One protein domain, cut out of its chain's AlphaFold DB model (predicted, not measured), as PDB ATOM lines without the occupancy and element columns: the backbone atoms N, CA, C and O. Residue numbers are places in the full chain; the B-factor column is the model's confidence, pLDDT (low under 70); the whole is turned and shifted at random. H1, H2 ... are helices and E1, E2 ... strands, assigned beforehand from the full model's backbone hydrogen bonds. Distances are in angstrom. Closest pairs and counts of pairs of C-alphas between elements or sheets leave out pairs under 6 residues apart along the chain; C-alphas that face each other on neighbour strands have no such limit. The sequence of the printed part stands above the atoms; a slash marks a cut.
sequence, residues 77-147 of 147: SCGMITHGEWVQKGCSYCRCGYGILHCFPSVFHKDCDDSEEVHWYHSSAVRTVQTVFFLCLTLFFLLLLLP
ATOM      1  N   SER A  77     120.213 146.530 201.175       87.44
ATOM      2  CA  SER A  77     121.245 146.521 200.140       87.44
ATOM      3  C   SER A  77     122.001 145.190 200.108       87.44
ATOM      4  O   SER A  77     122.046 144.443 201.087       87.44
ATOM      5  N   CYS A  78     122.617 144.908 198.965       89.75
ATOM      6  CA  CYS A  78     123.449 143.741 198.713       89.75
ATOM      7  C   CYS A  78     124.905 144.215 198.686       89.75
ATOM      8  O   CYS A  78     125.488 144.429 197.623       89.75
ATOM      9  N   GLY A  79     125.461 144.495 199.871       88.31
ATOM     10  CA  GLY A  79     126.748 145.179 200.008       88.31
ATOM     11  C   GLY A  79     126.650 146.639 199.556       88.31
ATOM     12  O   GLY A  79     125.889 147.414 200.135       88.31
ATOM     13  N   MET A  80     127.396 146.992 198.507       87.50
ATOM     14  CA  MET A  80     127.370 148.320 197.874       87.50
ATOM     15  C   MET A  80     126.223 148.520 196.868       87.50
ATOM     16  O   MET A  80     126.007 149.639 196.416       87.50
ATOM     17  N   ILE A  81     125.468 147.465 196.536       89.75
ATOM     18  CA  ILE A  81     124.348 147.543 195.587       89.75
ATOM     19  C   ILE A  81     123.065 147.911 196.329       89.75
ATOM     20  O   ILE A  81     122.642 147.173 197.225       89.75
ATOM     21  N   THR A  82     122.427 149.027 195.970       88.75
ATOM     22  CA  THR A  82     121.193 149.450 196.645       88.75
ATOM     23  C   THR A  82     120.012 148.548 196.278       88.75
ATOM     24  O   THR A  82     119.995 147.887 195.236       88.75
ATOM     25  N   HIS A  83     119.019 148.458 197.167       88.81
ATOM     26  CA  HIS A  83     117.848 147.626 196.910       88.81
ATOM     27  C   HIS A  83     117.101 148.074 195.647       88.81
ATOM     28  O   HIS A  83     116.847 149.256 195.430       88.81
ATOM     29  N   GLY A  84     116.692 147.100 194.840       87.62
ATOM     30  CA  GLY A  84     115.962 147.312 193.599       87.62
ATOM     31  C   GLY A  84     116.849 147.671 192.411       87.62
ATOM     32  O   GLY A  84     116.344 147.617 191.287       87.62
ATOM     33  N   GLU A  85     118.125 147.978 192.640       90.38
ATOM     34  CA  GLU A  85     119.049 148.403 191.600       90.38
ATOM     35  C   GLU A  85     119.543 147.231 190.754       90.38
ATOM     36  O   GLU A  85     119.704 146.106 191.245       90.38
ATOM     37  N   TRP A  86     119.731 147.510 189.465       91.94
ATOM     38  CA  TRP A  86     120.198 146.557 188.472       91.94
ATOM     39  C   TRP A  86     121.657 146.822 188.137       91.94
ATOM     40  O   TRP A  86     122.037 147.953 187.833       91.94
ATOM     41  N   VAL A  87     122.459 145.765 188.158       91.62
ATOM     42  CA  VAL A  87     123.894 145.832 187.898       91.62
ATOM     43  C   VAL A  87     124.348 144.661 187.043       91.62
ATOM     44  O   VAL A  87     123.734 143.591 187.047       91.62
ATOM     45  N   GLN A  88     125.451 144.846 186.340       89.75
ATOM     46  CA  GLN A  88     126.200 143.759 185.736       89.75
ATOM     47  C   GLN A  88     127.283 143.290 186.706       89.75
ATOM     48  O   GLN A  88     128.032 144.097 187.255       89.75
ATOM     49  N   LYS A  89     127.361 141.973 186.898       88.94
ATOM     50  CA  LYS A  89     128.461 141.306 187.600       88.94
ATOM     51  C   LYS A  89     129.023 140.235 186.665       88.94
ATOM     52  O   LYS A  89     128.331 139.249 186.387       88.94
ATOM     53  N   GLY A  90     130.231 140.449 186.146       87.19
ATOM     54  CA  GLY A  90     130.791 139.639 185.059       87.19
ATOM     55  C   GLY A  90     129.841 139.578 183.855       87.19
ATOM     56  O   GLY A  90     129.368 140.603 183.367       87.19
ATOM     57  N   CYS A  91     129.480 138.373 183.409       88.12
ATOM     58  CA  CYS A  91     128.513 138.170 182.317       88.12
ATOM     59  C   CYS A  91     127.039 138.073 182.776       88.12
ATOM     60  O   CYS A  91     126.154 137.760 181.973       88.12
ATOM     61  N   SER A  92     126.749 138.313 184.060       90.25
ATOM     62  CA  SER A  92     125.404 138.177 184.639       90.25
ATOM     63  C   SER A  92     124.714 139.525 184.847       90.25
ATOM     64  O   SER A  92     125.358 140.513 185.203       90.25
ATOM     65  N   TYR A  93     123.386 139.550 184.698       91.75
ATOM     66  CA  TYR A  93     122.551 140.714 185.011       91.75
ATOM     67  C   TYR A  93     121.801 140.489 186.322       91.75
ATOM     68  O   TYR A  93     120.999 139.561 186.440       91.75
ATOM     69  N   CYS A  94     122.087 141.317 187.320       92.88
ATOM     70  CA  CYS A  94     121.703 141.088 188.703       92.88
ATOM     71  C   CYS A  94     120.816 142.205 189.255       92.88
ATOM     72  O   CYS A  94     121.011 143.374 188.931       92.88
ATOM     73  N   ARG A  95     119.887 141.853 190.149       93.81
ATOM     74  CA  ARG A  95     119.058 142.789 190.916       93.81
ATOM     75  C   ARG A  95     119.157 142.509 192.405       93.81
ATOM     76  O   ARG A  95     118.986 141.364 192.829       93.81
ATOM     77  N   CYS A  96     119.360 143.544 193.211       91.31
ATOM     78  CA  CYS A  96     119.318 143.394 194.663       91.31
ATOM     79  C   CYS A  96     117.872 143.395 195.187       91.31
ATOM     80  O   CYS A  96     117.122 144.339 194.945       91.31
ATOM     81  N   GLY A  97     117.479 142.355 195.923       89.31
ATOM     82  CA  GLY A  97     116.156 142.201 196.531       89.31
ATOM     83  C   GLY A  97     116.273 141.646 197.947       89.31
ATOM     84  O   GLY A  97     116.879 140.600 198.135       89.31
ATOM     85  N   TYR A  98     115.704 142.313 198.956       86.06
ATOM     86  CA  TYR A  98     115.724 141.828 200.351       86.06
ATOM     87  C   TYR A  98     117.132 141.517 200.915       86.06
ATOM     88  O   TYR A  98     117.278 140.679 201.806       86.06
ATOM     89  N   GLY A  99     118.179 142.187 200.416       87.19
ATOM     90  CA  GLY A  99     119.577 141.911 200.778       87.19
ATOM     91  C   GLY A  99     120.187 140.682 200.095       87.19
ATOM     92  O   GLY A  99     121.279 140.259 200.468       87.19
ATOM     93  N   ILE A 100     119.500 140.108 199.106       89.50
ATOM     94  CA  ILE A 100     119.959 138.989 198.282       89.50
ATOM     95  C   ILE A 100     120.102 139.468 196.836       89.50
ATOM     96  O   ILE A 100     119.221 140.135 196.290       89.50
ATOM     97  N   LEU A 101     121.227 139.135 196.206       92.06
ATOM     98  CA  LEU A 101     121.476 139.472 194.810       92.06
ATOM     99  C   LEU A 101     120.925 138.360 193.905       92.06
ATOM    100  O   LEU A 101     121.407 137.229 193.940       92.06
ATOM    101  N   HIS A 102     119.915 138.677 193.098       94.25
ATOM    102  CA  HIS A 102     119.298 137.754 192.146       94.25
ATOM    103  C   HIS A 102     119.868 137.986 190.749       94.25
ATOM    104  O   HIS A 102     119.688 139.072 190.206       94.25
ATOM    105  N   CYS A 103     120.523 136.985 190.159       93.69
ATOM    106  CA  CYS A 103     121.231 137.127 188.886       93.69
ATOM    107  C   CYS A 103     120.678 136.212 187.794       93.69
ATOM    108  O   CYS A 103     120.399 135.039 188.036       93.69
ATOM    109  N   PHE A 104     120.600 136.746 186.577       93.25
ATOM    110  CA  PHE A 104     120.423 135.979 185.350       93.25
ATOM    111  C   PHE A 104     121.800 135.760 184.710       93.25
ATOM    112  O   PHE A 104     122.469 136.750 184.391       93.25
ATOM    113  N   PRO A 105     122.255 134.505 184.555       91.44
ATOM    114  CA  PRO A 105     123.570 134.216 184.000       91.44
ATOM    115  C   PRO A 105     123.613 134.480 182.493       91.44
ATOM    116  O   PRO A 105     122.607 134.330 181.799       91.44
ATOM    117  N   SER A 106     124.800 134.823 181.993       85.75
ATOM    118  CA  SER A 106     125.117 134.896 180.558       85.75
ATOM    119  C   SER A 106     124.199 135.811 179.737       85.75
ATOM    120  O   SER A 106     123.871 135.497 178.597       85.75
ATOM    121  N   VAL A 107     123.782 136.943 180.308       87.62
ATOM    122  CA  VAL A 107     123.016 137.979 179.587       87.62
ATOM    123  C   VAL A 107     123.940 138.819 178.699       87.62
ATOM    124  O   VAL A 107     123.531 139.278 177.633       87.62
ATOM    125  N   PHE A 108     125.195 138.995 179.116       83.94
ATOM    126  CA  PHE A 108     126.211 139.731 178.368       83.94
ATOM    127  C   PHE A 108     127.207 138.746 177.746       83.94
ATOM    128  O   PHE A 108     127.707 137.860 178.431       83.94
ATOM    129  N   HIS A 109     127.477 138.885 176.443       78.94
ATOM    130  CA  HIS A 109     128.339 137.956 175.690       78.94
ATOM    131  C   HIS A 109     129.606 138.593 175.101       78.94
ATOM    132  O   HIS A 109     130.484 137.870 174.646       78.94
ATOM    133  N   LYS A 110     129.678 139.927 175.035       73.62
ATOM    134  CA  LYS A 110     130.794 140.659 174.403       73.62
ATOM    135  C   LYS A 110     131.425 141.692 175.330       73.62
ATOM    136  O   LYS A 110     132.631 141.877 175.282       73.62
ATOM    137  N   ASP A 111     130.613 142.294 176.193       71.31
ATOM    138  CA  ASP A 111     131.026 143.334 177.136       71.31
ATOM    139  C   ASP A 111     131.076 142.786 178.567       71.31
ATOM    140  O   ASP A 111     130.556 143.404 179.492       71.31
ATOM    141  N   CYS A 112     131.622 141.584 178.757       78.75
ATOM    142  CA  CYS A 112     131.889 141.058 180.089       78.75
ATOM    143  C   CYS A 112     133.344 140.624 180.210       78.75
ATOM    144  O   CYS A 112     133.860 139.902 179.364       78.75
ATOM    145  N   ASP A 113     133.980 141.093 181.273       71.56
ATOM    146  CA  ASP A 113     135.237 140.559 181.775       71.56
ATOM    147  C   ASP A 113     134.913 139.636 182.961       71.56
ATOM    148  O   ASP A 113     133.903 139.847 183.641       71.56
ATOM    149  N   ASP A 114     135.741 138.625 183.234       67.12
ATOM    150  CA  ASP A 114     135.550 137.702 184.374       67.12
ATOM    151  C   ASP A 114     135.811 138.378 185.738       67.12
ATOM    152  O   ASP A 114     135.736 137.758 186.802       67.12
ATOM    153  N   SER A 115     136.089 139.678 185.713       67.88
ATOM    154  CA  SER A 115     136.245 140.536 186.874       67.88
ATOM    155  C   SER A 115     134.956 140.616 187.706       67.88
ATOM    156  O   SER A 115     133.854 140.836 187.200       67.88
ATOM    157  N   GLU A 116     135.088 140.498 189.032       68.00
ATOM    158  CA  GLU A 116     133.970 140.623 189.984       68.00
ATOM    159  C   GLU A 116     133.448 142.066 190.150       68.00
ATOM    160  O   GLU A 116     132.588 142.329 190.999       68.00
ATOM    161  N   GLU A 117     133.959 143.007 189.357       75.62
ATOM    162  CA  GLU A 117     133.625 144.423 189.435       75.62
ATOM    163  C   GLU A 117     132.197 144.703 188.958       75.62
ATOM    164  O   GLU A 117     131.748 144.279 187.889       75.62
ATOM    165  N   VAL A 118     131.464 145.450 189.783       81.81
ATOM    166  CA  VAL A 118     130.049 145.745 189.568       81.81
ATOM    167  C   VAL A 118     129.906 146.946 188.637       81.81
ATOM    168  O   VAL A 118     130.302 148.057 188.986       81.81
ATOM    169  N   HIS A 119     129.284 146.733 187.480       83.69
ATOM    170  CA  HIS A 119     129.002 147.781 186.500       83.69
ATOM    171  C   HIS A 119     127.536 148.228 186.585       83.69
ATOM    172  O   HIS A 119     126.611 147.411 186.563       83.69
ATOM    173  N   TRP A 120     127.307 149.539 186.685       84.19
ATOM    174  CA  TRP A 120     125.970 150.121 186.838       84.19
ATOM    175  C   TRP A 120     125.382 150.521 185.488       84.19
ATOM    176  O   TRP A 120     125.972 151.311 184.751       84.19
ATOM    177  N   TYR A 121     124.173 150.040 185.194       70.25
ATOM    178  CA  TYR A 121     123.425 150.444 184.006       70.25
ATOM    179  C   TYR A 121     122.280 151.370 184.400       70.25
ATOM    180  O   TYR A 121     121.173 150.935 184.719       70.25
ATOM    181  N   HIS A 122     122.529 152.677 184.353       69.25
ATOM    182  CA  HIS A 122     121.461 153.657 184.516       69.25
ATOM    183  C   HIS A 122     120.714 153.855 183.194       69.25
ATOM    184  O   HIS A 122     121.299 154.189 182.161       69.25
ATOM    185  N   SER A 123     119.391 153.685 183.228       63.44
ATOM    186  CA  SER A 123     118.542 154.010 182.082       63.44
ATOM    187  C   SER A 123     118.633 155.505 181.767       63.44
ATOM    188  O   SER A 123     118.385 156.353 182.624       63.44
ATOM    189  N   SER A 124     118.940 155.842 180.513       62.06
ATOM    190  CA  SER A 124     119.017 157.236 180.049       62.06
ATOM    191  C   SER A 124     117.644 157.898 179.848       62.06
ATOM    192  O   SER A 124     117.589 159.040 179.398       62.06
ATOM    193  N   ALA A 125     116.542 157.219 180.192       59.53
ATOM    194  CA  ALA A 125     115.167 157.644 179.909       59.53
ATOM    195  C   ALA A 125     114.825 159.073 180.381       59.53
ATOM    196  O   ALA A 125     114.101 159.796 179.703       59.53
ATOM    197  N   VAL A 126     115.372 159.511 181.520       60.44
ATOM    198  CA  VAL A 126     115.143 160.870 182.047       60.44
ATOM    199  C   VAL A 126     115.792 161.935 181.156       60.44
ATOM    200  O   VAL A 126     115.211 162.994 180.924       60.44
ATOM    201  N   ARG A 127     116.972 161.638 180.599       61.16
ATOM    202  CA  ARG A 127     117.695 162.562 179.719       61.16
ATOM    203  C   ARG A 127     116.951 162.746 178.403       61.16
ATOM    204  O   ARG A 127     116.828 163.873 177.952       61.16
ATOM    205  N   THR A 128     116.392 161.680 177.829       62.72
ATOM    206  CA  THR A 128     115.633 161.745 176.569       62.72
ATOM    207  C   THR A 128     114.382 162.618 176.670       62.72
ATOM    208  O   THR A 128     114.122 163.389 175.750       62.72
ATOM    209  N   VAL A 129     113.640 162.570 177.784       70.75
ATOM    210  CA  VAL A 129     112.467 163.444 178.002       70.75
ATOM    211  C   VAL A 129     112.878 164.917 178.037       70.75
ATOM    212  O   VAL A 129     112.237 165.760 177.409       70.75
ATOM    213  N   GLN A 130     113.979 165.222 178.725       72.88
ATOM    214  CA  GLN A 130     114.498 166.580 178.822       72.88
ATOM    215  C   GLN A 130     114.960 167.113 177.455       72.88
ATOM    216  O   GLN A 130     114.622 168.239 177.094       72.88
ATOM    217  N   THR A 131     115.663 166.304 176.655       78.94
ATOM    218  CA  THR A 131     116.102 166.712 175.310       78.94
ATOM    219  C   THR A 131     114.925 166.947 174.363       78.94
ATOM    220  O   THR A 131     114.928 167.927 173.623       78.94
ATOM    221  N   VAL A 132     113.899 166.089 174.397       84.00
ATOM    222  CA  VAL A 132     112.692 166.243 173.565       84.00
ATOM    223  C   VAL A 132     111.933 167.518 173.930       84.00
ATOM    224  O   VAL A 132     111.531 168.263 173.040       84.00
ATOM    225  N   PHE A 133     111.800 167.819 175.224       85.62
ATOM    226  CA  PHE A 133     111.165 169.052 175.686       85.62
ATOM    227  C   PHE A 133     111.888 170.304 175.167       85.62
ATOM    228  O   PHE A 133     111.246 171.202 174.622       85.62
ATOM    229  N   PHE A 134     113.221 170.343 175.268       87.00
ATOM    230  CA  PHE A 134     114.008 171.457 174.735       87.00
ATOM    231  C   PHE A 134     113.861 171.600 173.217       87.00
ATOM    232  O   PHE A 134     113.649 172.712 172.738       87.00
ATOM    233  N   LEU A 135     113.895 170.498 172.461       88.94
ATOM    234  CA  LEU A 135     113.699 170.530 171.008       88.94
ATOM    235  C   LEU A 135     112.304 171.055 170.628       88.94
ATOM    236  O   LEU A 135     112.199 171.939 169.778       88.94
ATOM    237  N   CYS A 136     111.244 170.596 171.299       89.69
ATOM    238  CA  CYS A 136     109.884 171.096 171.083       89.69
ATOM    239  C   CYS A 136     109.757 172.595 171.378       89.69
ATOM    240  O   CYS A 136     109.155 173.319 170.587       89.69
ATOM    241  N   LEU A 137     110.351 173.075 172.475       89.81
ATOM    242  CA  LEU A 137     110.360 174.503 172.796       89.81
ATOM    243  C   LEU A 137     111.101 175.313 171.729       89.81
ATOM    244  O   LEU A 137     110.576 176.320 171.266       89.81
ATOM    245  N   THR A 138     112.285 174.870 171.295       89.38
ATOM    246  CA  THR A 138     113.047 175.582 170.254       89.38
ATOM    247  C   THR A 138     112.299 175.652 168.924       89.38
ATOM    248  O   THR A 138     112.292 176.706 168.293       89.38
ATOM    249  N   LEU A 139     111.611 174.575 168.529       90.38
ATOM    250  CA  LEU A 139     110.791 174.541 167.318       90.38
ATOM    251  C   LEU A 139     109.590 175.490 167.428       90.38
ATOM    252  O   LEU A 139     109.297 176.218 166.484       90.38
ATOM    253  N   PHE A 140     108.928 175.517 168.588       89.81
ATOM    254  CA  PHE A 140     107.822 176.435 168.863       89.81
ATOM    255  C   PHE A 140     108.263 177.903 168.786       89.81
ATOM    256  O   PHE A 140     107.599 178.706 168.137       89.81
ATOM    257  N   PHE A 141     109.411 178.251 169.374       88.38
ATOM    258  CA  PHE A 141     109.965 179.603 169.265       88.38
ATOM    259  C   PHE A 141     110.350 179.971 167.825       88.38
ATOM    260  O   PHE A 141     110.086 181.093 167.407       88.38
ATOM    261  N   LEU A 142     110.912 179.041 167.046       86.81
ATOM    262  CA  LEU A 142     111.210 179.250 165.622       86.81
ATOM    263  C   LEU A 142     109.943 179.506 164.792       86.81
ATOM    264  O   LEU A 142     109.934 180.419 163.976       86.81
ATOM    265  N   LEU A 143     108.865 178.755 165.036       85.25
ATOM    266  CA  LEU A 143     107.568 178.935 164.368       85.25
ATOM    267  C   LEU A 143     106.910 180.284 164.688       85.25
ATOM    268  O   LEU A 143     106.240 180.843 163.830       85.25
ATOM    269  N   LEU A 144     107.107 180.810 165.899       82.50
ATOM    270  CA  LEU A 144     106.605 182.130 166.300       82.50
ATOM    271  C   LEU A 144     107.434 183.300 165.741       82.50
ATOM    272  O   LEU A 144     106.959 184.433 165.746       82.50
ATOM    273  N   LEU A 145     108.673 183.041 165.315       80.31
ATOM    274  CA  LEU A 145     109.611 184.042 164.796       80.31
ATOM    275  C   LEU A 145     109.698 184.054 163.260       80.31
ATOM    276  O   LEU A 145     110.347 184.945 162.711       80.31
ATOM    277  N   LEU A 146     109.067 183.098 162.567       73.38
ATOM    278  CA  LEU A 146     108.834 183.195 161.126       73.38
ATOM    279  C   LEU A 146     107.624 184.123 160.882       73.38
ATOM    280  O   LEU A 146     106.542 183.809 161.377       73.38
ATOM    281  N   PRO A 147     107.794 185.256 160.172       65.94
ATOM    282  CA  PRO A 147     106.698 186.158 159.818       65.94
ATOM    283  C   PRO A 147     105.736 185.558 158.784       65.94
ATOM    284  O   PRO A 147     106.179 184.720 157.963       65.94
TER     285      PRO A 147
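AT A GLANCE: This is residues 77 to 147 of the 147 residues of the protein "EGF-like domain-containing protein" of Mola mola (UniProt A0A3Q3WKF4). A small compact head, a twisted sheet of four strands with its loops, has one long straight helix, H1, sticking out of it as a free arm. Printed are 71 residues with E1, E2, E3, E4 and H1 in chain order; the antiparallel sheet runs E3 E2 E1 E4, class mixed. The whole is extended, radius of gyration of the C-alphas 19.8 A, spans 61 by 29 by 16 A.

HOW THE PARTS SIT: Start at E1, residues 86 to 89, which forms a hairpin with E2, residues 92 to 97; N 87 and O 94 are 2.9 A apart. E2 and E3, residues 100 to 104, form the next hairpin, N 95 to O 102 2.8 A; E1 E2 E3 are a meander, each strand the antiparallel neighbour of the one before. E4, residues 118 to 120, is antiparallel to E1 at 144 degrees, N 88 to O 119 2.8 A: a Greek key, the meander's first strand neighbouring the fourth. H1, residues 125 to 145, is not on the sheet; its O i to N i+4 pairs are all within hydrogen-bond range.

IN THESE COORDINATES: Find C-alpha 86 at (120.198, 146.557, 188.472), where E1 begins. E2 spans 15.6 A; H1 runs 30.9 A to C-alpha 145 at (109.611, 184.042, 164.796).

THE WHOLE: The printed part has no cut; E3 to E4 is a long link. Residues 114 to 116, 122 to 128 and 147 are under pLDDT 70.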